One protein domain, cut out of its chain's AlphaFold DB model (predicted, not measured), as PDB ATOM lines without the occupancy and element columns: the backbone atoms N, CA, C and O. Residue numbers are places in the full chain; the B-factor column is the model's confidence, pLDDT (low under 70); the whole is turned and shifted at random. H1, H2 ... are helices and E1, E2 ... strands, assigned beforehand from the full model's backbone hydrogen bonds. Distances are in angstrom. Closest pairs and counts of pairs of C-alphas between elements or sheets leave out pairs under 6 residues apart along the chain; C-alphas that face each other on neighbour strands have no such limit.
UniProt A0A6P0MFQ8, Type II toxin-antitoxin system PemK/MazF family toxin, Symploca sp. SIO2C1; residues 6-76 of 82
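AT A GLANCE: This is residues 6 to 76 of the 82 residues of the protein "Type II toxin-antitoxin system PemK/MazF family toxin" of Symploca sp. SIO2C1 (UniProt A0A6P0MFQ8). Look first for one strongly twisted sheet threaded on a long strand, E3: the hairpin of E1 and E2 is on one side of it, while E6 and then the hairpin of E4 and E5 line the other side. The small helix H1 lies at one end of the long axis and the loop around Gly 51 at the other. The printed part has 71 residues, with six named strands, E1 to E6, and one named helix, H1, which comes between E2 and E3 along the chain; the sheet is branched, its neighbour strands are antiparallel in each pair, and the class is mostly strand. It is compact, with a radius of gyration of the C-alphas of 12.8 A, yet elongated, spanning 41 by 25 by 20 A.

HOW THE PARTS SIT: Start at E3, residues 39 to 47, whose pairing is staggered. On one side is E2, residues 22 to 27, antiparallel at 123 degrees, with N 43 and O 26 2.8 A apart. On the other side find E6, residues 72 to 75, with N 40 and O 74 at 2.9 A, and E5, residues 66 to 68, with N 46 and O 67 at 2.8 A. E1, residues 6 to 10, forms a hairpin with E2 and lies on one side of it, with E3 on the other side; N 9 and O 23 are 2.9 A apart. E4, residues 59 to 61, forms a hairpin with E5, with N 61 and O 66 at 2.8 A. H1, residues 31 to 36, only grazes the sheet with residues 31 to 34; its closest C-alphas to E3 are Asn 34 and Val 40, 5.8 A. Every O i to N i+4 pair in H1 is within hydrogen-bond range.

IN THESE COORDINATES: Find C-alpha 39 at (84.877, 66.935, 27.339); E3 runs 25.2 A to C-alpha 47 at (103.011, 74.239, 11.517). E1 begins at C-alpha 6, (97.086, 76.287, 25.336), and is 13.2 A long; E2 is 15.4 A.

THE WHOLE: The farthest C-alphas, Ala 36 and Gly 51, are 41.7 A apart. The printed part has no cut; links E1 to E2 and E3 to E4 are long. Residues 63 to 65, 67 and 69 to 70 have pLDDT under 70.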
ATOM      1  N   VAL A   6      96.393  77.166  26.284       89.44
ATOM      2  CA  VAL A   6      97.086  76.287  25.336       89.44
ATOM      3  C   VAL A   6      97.635  75.085  26.091       89.44
ATOM      4  O   VAL A   6      98.338  75.253  27.089       89.44
ATOM      5  N   PHE A   7      97.330  73.887  25.604       90.00
ATOM      6  CA  PHE A   7      97.798  72.623  26.170       90.00
ATOM      7  C   PHE A   7      98.397  71.746  25.078       90.00
ATOM      8  O   PHE A   7      98.008  71.876  23.924       90.00
ATOM      9  N   ASP A   8      99.299  70.834  25.432       90.06
ATOM     10  CA  ASP A   8      99.711  69.768  24.519       90.06
ATOM     11  C   ASP A   8      98.746  68.594  24.668       90.06
ATOM     12  O   ASP A   8      98.544  68.086  25.773       90.06
ATOM     13  N   ALA A   9      98.139  68.174  23.562       89.06
ATOM     14  CA  ALA A   9      97.222  67.045  23.536       89.06
ATOM     15  C   ALA A   9      97.729  65.937  22.619       89.06
ATOM     16  O   ALA A   9      98.353  66.197  21.586       89.06
ATOM     17  N   ARG A  10      97.448  64.695  23.005       89.31
ATOM     18  CA  ARG A  10      97.663  63.505  22.191       89.31
ATOM     19  C   ARG A  10      96.391  63.229  21.397       89.31
ATOM     20  O   ARG A  10      95.364  62.931  21.988       89.31
ATOM     21  N   LEU A  11      96.478  63.318  20.074       84.81
ATOM     22  CA  LEU A  11      95.324  63.140  19.185       84.81
ATOM     23  C   LEU A  11      95.173  61.704  18.652       84.81
ATOM     24  O   LEU A  11      94.251  61.426  17.899       84.81
ATOM     25  N   ASP A  12      96.066  60.785  19.031       83.00
ATOM     26  CA  ASP A  12      96.006  59.388  18.589       83.00
ATOM     27  C   ASP A  12      95.110  58.537  19.509       83.00
ATOM     28  O   ASP A  12      95.254  58.632  20.735       83.00
ATOM     29  N   PRO A  13      94.299  57.607  18.969       85.50
ATOM     30  CA  PRO A  13      94.214  57.193  17.564       85.50
ATOM     31  C   PRO A  13      93.337  58.117  16.706       85.50
ATOM     32  O   PRO A  13      92.302  58.586  17.160       85.50
ATOM     33  N   THR A  14      93.727  58.300  15.445       82.81
ATOM     34  CA  THR A  14      92.983  59.085  14.446       82.81
ATOM     35  C   THR A  14      92.407  58.212  13.345       82.81
ATOM     36  O   THR A  14      93.065  57.262  12.906       82.81
ATOM     37  N   GLU A  15      91.259  58.597  12.796       83.06
ATOM     38  CA  GLU A  15      90.673  57.966  11.614       83.06
ATOM     39  C   GLU A  15      90.776  58.866  10.370       83.06
ATOM     40  O   GLU A  15      90.374  60.029  10.343       83.06
ATOM     41  N   GLY A  16      91.321  58.324   9.278       82.62
ATOM     42  CA  GLY A  16      91.357  59.011   7.984       82.62
ATOM     43  C   GLY A  16      92.244  60.264   7.958       82.62
ATOM     44  O   GLY A  16      93.465  60.160   8.007       82.62
ATOM     45  N   SER A  17      91.630  61.437   7.761       78.12
ATOM     46  CA  SER A  17      92.316  62.741   7.616       78.12
ATOM     47  C   SER A  17      92.233  63.617   8.871       78.12
ATOM     48  O   SER A  17      92.415  64.833   8.792       78.12
ATOM     49  N   GLU A  18      91.923  63.015  10.017       84.81
ATOM     50  CA  GLU A  18      91.998  63.682  11.314       84.81
ATOM     51  C   GLU A  18      93.434  64.101  11.658       84.81
ATOM     52  O   GLU A  18      94.423  63.576  11.138       84.81
ATOM     53  N   GLN A  19      93.553  65.095  12.533       82.38
ATOM     54  CA  GLN A  19      94.852  65.595  12.973       82.38
ATOM     55  C   GLN A  19      95.458  64.623  13.983       82.38
ATOM     56  O   GLN A  19      94.821  64.328  14.984       82.38
ATOM     57  N   ALA A  20      96.689  64.170  13.734       84.38
ATOM     58  CA  ALA A  20      97.359  63.130  14.520       84.38
ATOM     59  C   ALA A  20      98.591  63.633  15.293       84.38
ATOM     60  O   ALA A  20      99.173  64.687  14.980       84.38
ATOM     61  N   GLY A  21      99.030  62.814  16.253       85.75
ATOM     62  CA  GLY A  21     100.215  63.032  17.078       85.75
ATOM     63  C   GLY A  21     100.002  63.945  18.289       85.75
ATOM     64  O   GLY A  21      98.895  64.385  18.598       85.75
ATOM     65  N   ASN A  22     101.102  64.239  18.985       88.19
ATOM     66  CA  ASN A  22     101.134  65.184  20.099       88.19
ATOM     67  C   ASN A  22     101.329  66.607  19.576       88.19
ATOM     68  O   ASN A  22     102.372  66.922  18.996       88.19
ATOM     69  N   ARG A  23     100.322  67.463  19.756       88.38
ATOM     70  CA  ARG A  23     100.320  68.829  19.223       88.38
ATOM     71  C   ARG A  23      99.731  69.816  20.225       88.38
ATOM     72  O   ARG A  23      98.849  69.437  20.998       88.38
ATOM     73  N   PRO A  24     100.149  71.090  20.165       89.94
ATOM     74  CA  PRO A  24      99.495  72.122  20.940       89.94
ATOM     75  C   PRO A  24      98.056  72.312  20.447       89.94
ATOM     76  O   PRO A  24      97.785  72.344  19.245       89.94
ATOM     77  N   VAL A  25      97.129  72.458  21.380       90.12
ATOM     78  CA  VAL A  25      95.708  72.714  21.148       90.12
ATOM     79  C   VAL A  25      95.275  73.932  21.957       90.12
ATOM     80  O   VAL A  25      95.750  74.164  23.070       90.12
ATOM     81  N   ILE A  26      94.362  74.723  21.399       91.06
ATOM     82  CA  ILE A  26      93.816  75.923  22.046       91.06
ATOM     83  C   ILE A  26      92.384  75.643  22.469       91.06
ATOM     84  O   ILE A  26      91.558  75.249  21.646       91.06
ATOM     85  N   ILE A  27      92.051  75.893  23.732       91.81
ATOM     86  CA  ILE A  27      90.689  75.689  24.229       91.81
ATOM     87  C   ILE A  27      89.774  76.814  23.757       91.81
ATOM     88  O   ILE A  27      89.987  77.987  24.075       91.81
ATOM     89  N   VAL A  28      88.698  76.454  23.060       91.56
ATOM     90  CA  VAL A  28      87.700  77.405  22.545       91.56
ATOM     91  C   VAL A  28      86.354  77.313  23.257       91.56
ATOM     92  O   VAL A  28      85.589  78.286  23.229       91.56
ATOM     93  N   SER A  29      86.076  76.197  23.938       90.44
ATOM     94  CA  SER A  29      84.865  76.010  24.743       90.44
ATOM     95  C   SER A  29      84.782  76.989  25.918       90.44
ATOM     96  O   SER A  29      85.781  77.456  26.468       90.44
ATOM     97  N   ARG A  30      83.548  77.320  26.321       91.88
ATOM     98  CA  ARG A  30      83.281  78.223  27.452       91.88
ATOM     99  C   ARG A  30      83.706  77.587  28.777       91.88
ATOM    100  O   ARG A  30      83.425  76.418  29.014       91.88
ATOM    101  N   ASN A  31      84.238  78.403  29.689       91.19
ATOM    102  CA  ASN A  31      84.680  77.967  31.024       91.19
ATOM    103  C   ASN A  31      83.598  77.208  31.808       91.19
ATOM    104  O   ASN A  31      83.912  76.236  32.480       91.19
ATOM    105  N   ALA A  32      82.332  77.626  31.695       90.81
ATOM    106  CA  ALA A  32      81.217  76.948  32.353       90.81
ATOM    107  C   ALA A  32      81.011  75.514  31.834       90.81
ATOM    108  O   ALA A  32      80.732  74.616  32.618       90.81
ATOM    109  N   ILE A  33      81.205  75.289  30.528       86.25
ATOM    110  CA  ILE A  33      81.113  73.955  29.917       86.25
ATOM    111  C   ILE A  33      82.298  73.107  30.376       86.25
ATOM    112  O   ILE A  33      82.104  71.983  30.815       86.25
ATOM    113  N   ASN A  34      83.504  73.677  30.372       87.56
ATOM    114  CA  ASN A  34      84.715  72.978  30.815       87.56
ATOM    115  C   ASN A  34      84.672  72.583  32.296       87.56
ATOM    116  O   ASN A  34      85.374  71.667  32.696       87.56
ATOM    117  N   ALA A  35      83.905  73.295  33.126       87.81
ATOM    118  CA  ALA A  35      83.736  72.958  34.536       87.81
ATOM    119  C   ALA A  35      82.671  71.874  34.766       87.81
ATOM    120  O   ALA A  35      82.748  71.145  35.750       87.81
ATOM    121  N   ALA A  36      81.673  71.786  33.882       88.81
ATOM    122  CA  ALA A  36      80.537  70.876  34.019       88.81
ATOM    123  C   ALA A  36      80.673  69.577  33.201       88.81
ATOM    124  O   ALA A  36      79.942  68.624  33.453       88.81
ATOM    125  N   SER A  37      81.570  69.542  32.214       85.19
ATOM    126  CA  SER A  37      81.746  68.437  31.266       85.19
ATOM    127  C   SER A  37      83.126  67.807  31.402       85.19
ATOM    128  O   SER A  37      84.100  68.509  31.657       85.19
ATOM    129  N   SER A  38      83.221  66.499  31.151       83.06
ATOM    130  CA  SER A  38      84.488  65.769  30.995       83.06
ATOM    131  C   SER A  38      85.158  65.966  29.627       83.06
ATOM    132  O   SER A  38      86.235  65.420  29.382       83.06
ATOM    133  N   VAL A  39      84.488  66.695  28.731       87.31
ATOM    134  CA  VAL A  39      84.877  66.935  27.339       87.31
ATOM    135  C   VAL A  39      84.973  68.432  27.095       87.31
ATOM    136  O   VAL A  39      84.126  69.206  27.556       87.31
ATOM    137  N   VAL A  40      85.979  68.832  26.326       90.25
ATOM    138  CA  VAL A  40      86.193  70.218  25.922       90.25
ATOM    139  C   VAL A  40      86.335  70.357  24.416       90.25
ATOM    140  O   VAL A  40      86.734  69.428  23.719       90.25
ATOM    141  N   LEU A  41      86.047  71.559  23.919       91.06
ATOM    142  CA  LEU A  41      86.276  71.898  22.521       91.06
ATOM    143  C   LEU A  41      87.614  72.605  22.407       91.06
ATOM    144  O   LEU A  41      87.841  73.650  23.033       91.06
ATOM    145  N   SER A  42      88.479  72.042  21.580       90.44
ATOM    146  CA  SER A  42      89.815  72.558  21.342       90.44
ATOM    147  C   SER A  42      90.095  72.657  19.849       90.44
ATOM    148  O   SER A  42      89.390  72.061  19.034       90.44
ATOM    149  N   VAL A  43      91.096  73.452  19.486       90.62
ATOM    150  CA  VAL A  43      91.531  73.580  18.097       90.62
ATOM    151  C   VAL A  43      93.028  73.290  18.011       90.62
ATOM    152  O   VAL A  43      93.809  74.016  18.641       90.62
ATOM    153  N   PRO A  44      93.444  72.236  17.292       89.12
ATOM    154  CA  PRO A  44      94.838  71.890  17.113       89.12
ATOM    155  C   PRO A  44      95.589  72.921  16.279       89.12
ATOM    156  O   PRO A  44      95.087  73.548  15.344       89.12
ATOM    157  N   CYS A  45      96.848  73.075  16.661       88.00
ATOM    158  CA  CYS A  45      97.824  73.920  16.015       88.00
ATOM    159  C   CYS A  45      98.720  73.072  15.107       88.00
ATOM    160  O   CYS A  45      99.344  72.093  15.527       88.00
ATOM    161  N   THR A  46      98.819  73.474  13.848       84.88
ATOM    162  CA  THR A  46      99.691  72.877  12.838       84.88
ATOM    163  C   THR A  46     100.776  73.866  12.430       84.88
ATOM    164  O   THR A  46     100.629  75.079  12.561       84.88
ATOM    165  N   THR A  47     101.920  73.370  11.968       84.06
ATOM    166  CA  THR A  47     103.011  74.239  11.517       84.06
ATOM    167  C   THR A  47     102.654  74.856  10.168       84.06
ATOM    168  O   THR A  47     102.452  74.140   9.184       84.06
ATOM    169  N   TYR A  48     102.630  76.182  10.103       82.56
ATOM    170  CA  TYR A  48     102.471  76.926   8.864       82.56
ATOM    171  C   TYR A  48     103.806  76.997   8.114       82.56
ATOM    172  O   TYR A  48     104.848  77.305   8.693       82.56
ATOM    173  N   ARG A  49     103.776  76.735   6.805       80.19
ATOM    174  CA  ARG A  49     104.918  76.930   5.900       80.19
ATOM    175  C   ARG A  49     104.662  78.149   5.023       80.19
ATOM    176  O   ARG A  49     103.551  78.310   4.515       80.19
ATOM    177  N   GLU A  50     105.684  78.977   4.828       78.19
ATOM    178  CA  GLU A  50     105.592  80.155   3.963       78.19
ATOM    179  C   GLU A  50     105.117  79.776   2.551       78.19
ATOM    180  O   GLU A  50     105.466  78.725   2.013       78.19
ATOM    181  N   GLY A  51     104.255  80.615   1.972       79.31
ATOM    182  CA  GLY A  51     103.652  80.370   0.658       79.31
ATOM    183  C   GLY A  51     102.436  79.434   0.665       79.31
ATOM    184  O   GLY A  51     101.841  79.203  -0.388       79.31
ATOM    185  N   ARG A  52     102.008  78.909   1.824       82.25
ATOM    186  CA  ARG A  52     100.754  78.147   1.924       82.25
ATOM    187  C   ARG A  52      99.545  79.079   1.911       82.25
ATOM    188  O   ARG A  52      99.506  80.083   2.626       82.25
ATOM    189  N   ARG A  53      98.528  78.707   1.127       83.62
ATOM    190  CA  ARG A  53      97.224  79.376   1.118       83.62
ATOM    191  C   ARG A  53      96.544  79.175   2.469       83.62
ATOM    192  O   ARG A  53      96.396  78.041   2.913       83.62
ATOM    193  N   ILE A  54      96.116  80.277   3.073       84.50
ATOM    194  CA  ILE A  54      95.296  80.272   4.282       84.50
ATOM    195  C   ILE A  54      93.837  80.120   3.847       84.50
ATOM    196  O   ILE A  54      93.342  80.895   3.022       84.50
ATOM    197  N   TYR A  55      93.168  79.095   4.363       84.69
ATOM    198  CA  TYR A  55      91.740  78.879   4.141       84.69
ATOM    199  C   TYR A  55      90.901  79.707   5.131       84.69
ATOM    200  O   TYR A  55      91.393  80.041   6.202       84.69
ATOM    201  N   PRO A  56      89.624  80.017   4.836       86.00
ATOM    202  CA  PRO A  56      88.771  80.793   5.747       86.00
ATOM    203  C   PRO A  56      88.581  80.166   7.138       86.00
ATOM    204  O   PRO A  56      88.302  80.874   8.099       86.00
ATOM    205  N   SER A  57      88.727  78.844   7.244       82.00
ATOM    206  CA  SER A  57      88.673  78.091   8.502       82.00
ATOM    207  C   SER A  57      89.992  78.092   9.278       82.00
ATOM    208  O   SER A  57      90.038  77.571  10.389       82.00
ATOM    209  N   GLN A  58      91.060  78.645   8.698       86.12
ATOM    210  CA  GLN A  58      92.385  78.697   9.292       86.12
ATOM    211  C   GLN A  58      92.713  80.101   9.776       86.12
ATOM    212  O   GLN A  58      92.389  81.104   9.140       86.12
ATOM    213  N   LEU A  59      93.446  80.158  10.882       85.62
ATOM    214  CA  LEU A  59      93.980  81.401  11.414       85.62
ATOM    215  C   LEU A  59      95.484  81.263  11.642       85.62
ATOM    216  O   LEU A  59      95.938  80.296  12.253       85.62
ATOM    217  N   LEU A  60      96.250  82.235  11.136       85.50
ATOM    218  CA  LEU A  60      97.698  82.294  11.312       85.50
ATOM    219  C   LEU A  60      98.042  82.979  12.638       85.50
ATOM    220  O   LEU A  60      97.733  84.154  12.845       85.50
ATOM    221  N   ILE A  61      98.745  82.262  13.511       83.31
ATOM    222  CA  ILE A  61      99.273  82.781  14.771       83.31
ATOM    223  C   ILE A  61     100.742  83.172  14.572       83.31
ATOM    224  O   ILE A  61     101.607  82.331  14.318       83.31
ATOM    225  N   ARG A  62     101.036  84.470  14.732       73.62
ATOM    226  CA  ARG A  62     102.375  85.050  14.492       73.62
ATOM    227  C   ARG A  62     103.449  84.673  15.518       73.62
ATOM    228  O   ARG A  62     104.611  84.956  15.273       73.62
ATOM    229  N   ALA A  63     103.095  84.035  16.632       68.75
ATOM    230  CA  ALA A  63     104.057  83.694  17.681       68.75
ATOM    231  C   ALA A  63     105.048  82.584  17.278       68.75
ATOM    232  O   ALA A  63     106.153  82.547  17.806       68.75
ATOM    233  N   CYS A  64     104.669  81.676  16.371       57.78
ATOM    234  CA  CYS A  64     105.497  80.508  16.041       57.78
ATOM    235  C   CYS A  64     105.256  79.956  14.619       57.78
ATOM    236  O   CYS A  64     105.550  78.801  14.344       57.78
ATOM    237  N   CYS A  65     104.696  80.758  13.703       60.53
ATOM    238  CA  CYS A  65     104.299  80.281  12.370       60.53
ATOM    239  C   CYS A  65     103.353  79.071  12.477       60.53
ATOM    240  O   CYS A  65     103.627  77.998  11.946       60.53
ATOM    241  N   ILE A  66     102.252  79.227  13.211       70.25
ATOM    242  CA  ILE A  66     101.278  78.157  13.443       70.25
ATOM    243  C   ILE A  66      99.977  78.492  12.716       70.25
ATOM    244  O   ILE A  66      99.473  79.609  12.829       70.25
ATOM    245  N   SER A  67      99.423  77.522  11.994       69.75
ATOM    246  CA  SER A  67      98.059  77.540  11.474       69.75
ATOM    247  C   SER A  67      97.147  76.747  12.400       69.75
ATOM    248  O   SER A  67      97.450  75.621  12.771       69.75
ATOM    249  N   VAL A  68      96.024  77.335  12.779       75.62
ATOM    250  CA  VAL A  68      94.996  76.650  13.563       75.62
ATOM    251  C   VAL A  68      93.998  76.008  12.599       75.62
ATOM    252  O   VAL A  68      93.533  76.685  11.683       75.62
ATOM    253  N   GLU A  69      93.682  74.725  12.775       65.88
ATOM    254  CA  GLU A  69      92.796  73.951  11.890       65.88
ATOM    255  C   GLU A  69      91.742  73.198  12.703       65.88
ATOM    256  O   GLU A  69      92.084  72.714  13.765       65.88
ATOM    257  N   ALA A  70      90.511  73.097  12.174       68.31
ATOM    258  CA  ALA A  70      89.382  72.238  12.590       68.31
ATOM    259  C   ALA A  70      89.118  72.048  14.104       68.31
ATOM    260  O   ALA A  70      89.954  71.589  14.860       68.31
ATOM    261  N   ILE A  71      87.894  72.312  14.570       77.62
ATOM    262  CA  ILE A  71      87.534  72.070  15.979       77.62
ATOM    263  C   ILE A  71      87.476  70.558  16.251       77.62
ATOM    264  O   ILE A  71      86.786  69.841  15.529       77.62
ATOM    265  N   THR A  72      88.135  70.110  17.321       76.25
ATOM    266  CA  THR A  72      88.112  68.722  17.807       76.25
ATOM    267  C   THR A  72      87.631  68.674  19.256       76.25
ATOM    268  O   THR A  72      87.987  69.524  20.085       76.25
ATOM    269  N   GLU A  73      86.810  67.672  19.567       78.81
ATOM    270  CA  GLU A  73      86.395  67.364  20.935       78.81
ATOM    271  C   GLU A  73      87.456  66.488  21.598       78.81
ATOM    272  O   GLU A  73      87.812  65.443  21.062       78.81
ATOM    273  N   LEU A  74      87.967  66.919  22.749       77.62
ATOM    274  CA  LEU A  74      88.965  66.169  23.507       77.62
ATOM    275  C   LEU A  74      88.465  65.892  24.917       77.62
ATOM    276  O   LEU A  74      87.883  66.763  25.577       77.62
ATOM    277  N   GLY A  75      88.714  64.675  25.386       76.69
ATOM    278  CA  GLY A  75      88.538  64.309  26.778       76.69
ATOM    279  C   GLY A  75      89.696  64.831  27.624       76.69
ATOM    280  O   GLY A  75      90.808  65.033  27.145       76.69
ATOM    281  N   PHE A  76      89.471  65.003  28.928       75.38
ATOM    282  CA  PHE A  76      90.542  65.441  29.837       75.38
ATOM    283  C   PHE A  76      91.785  64.537  29.836       75.38
ATOM    284  O   PHE A  76      92.873  65.009  30.141       75.38
TER     285      PHE A  76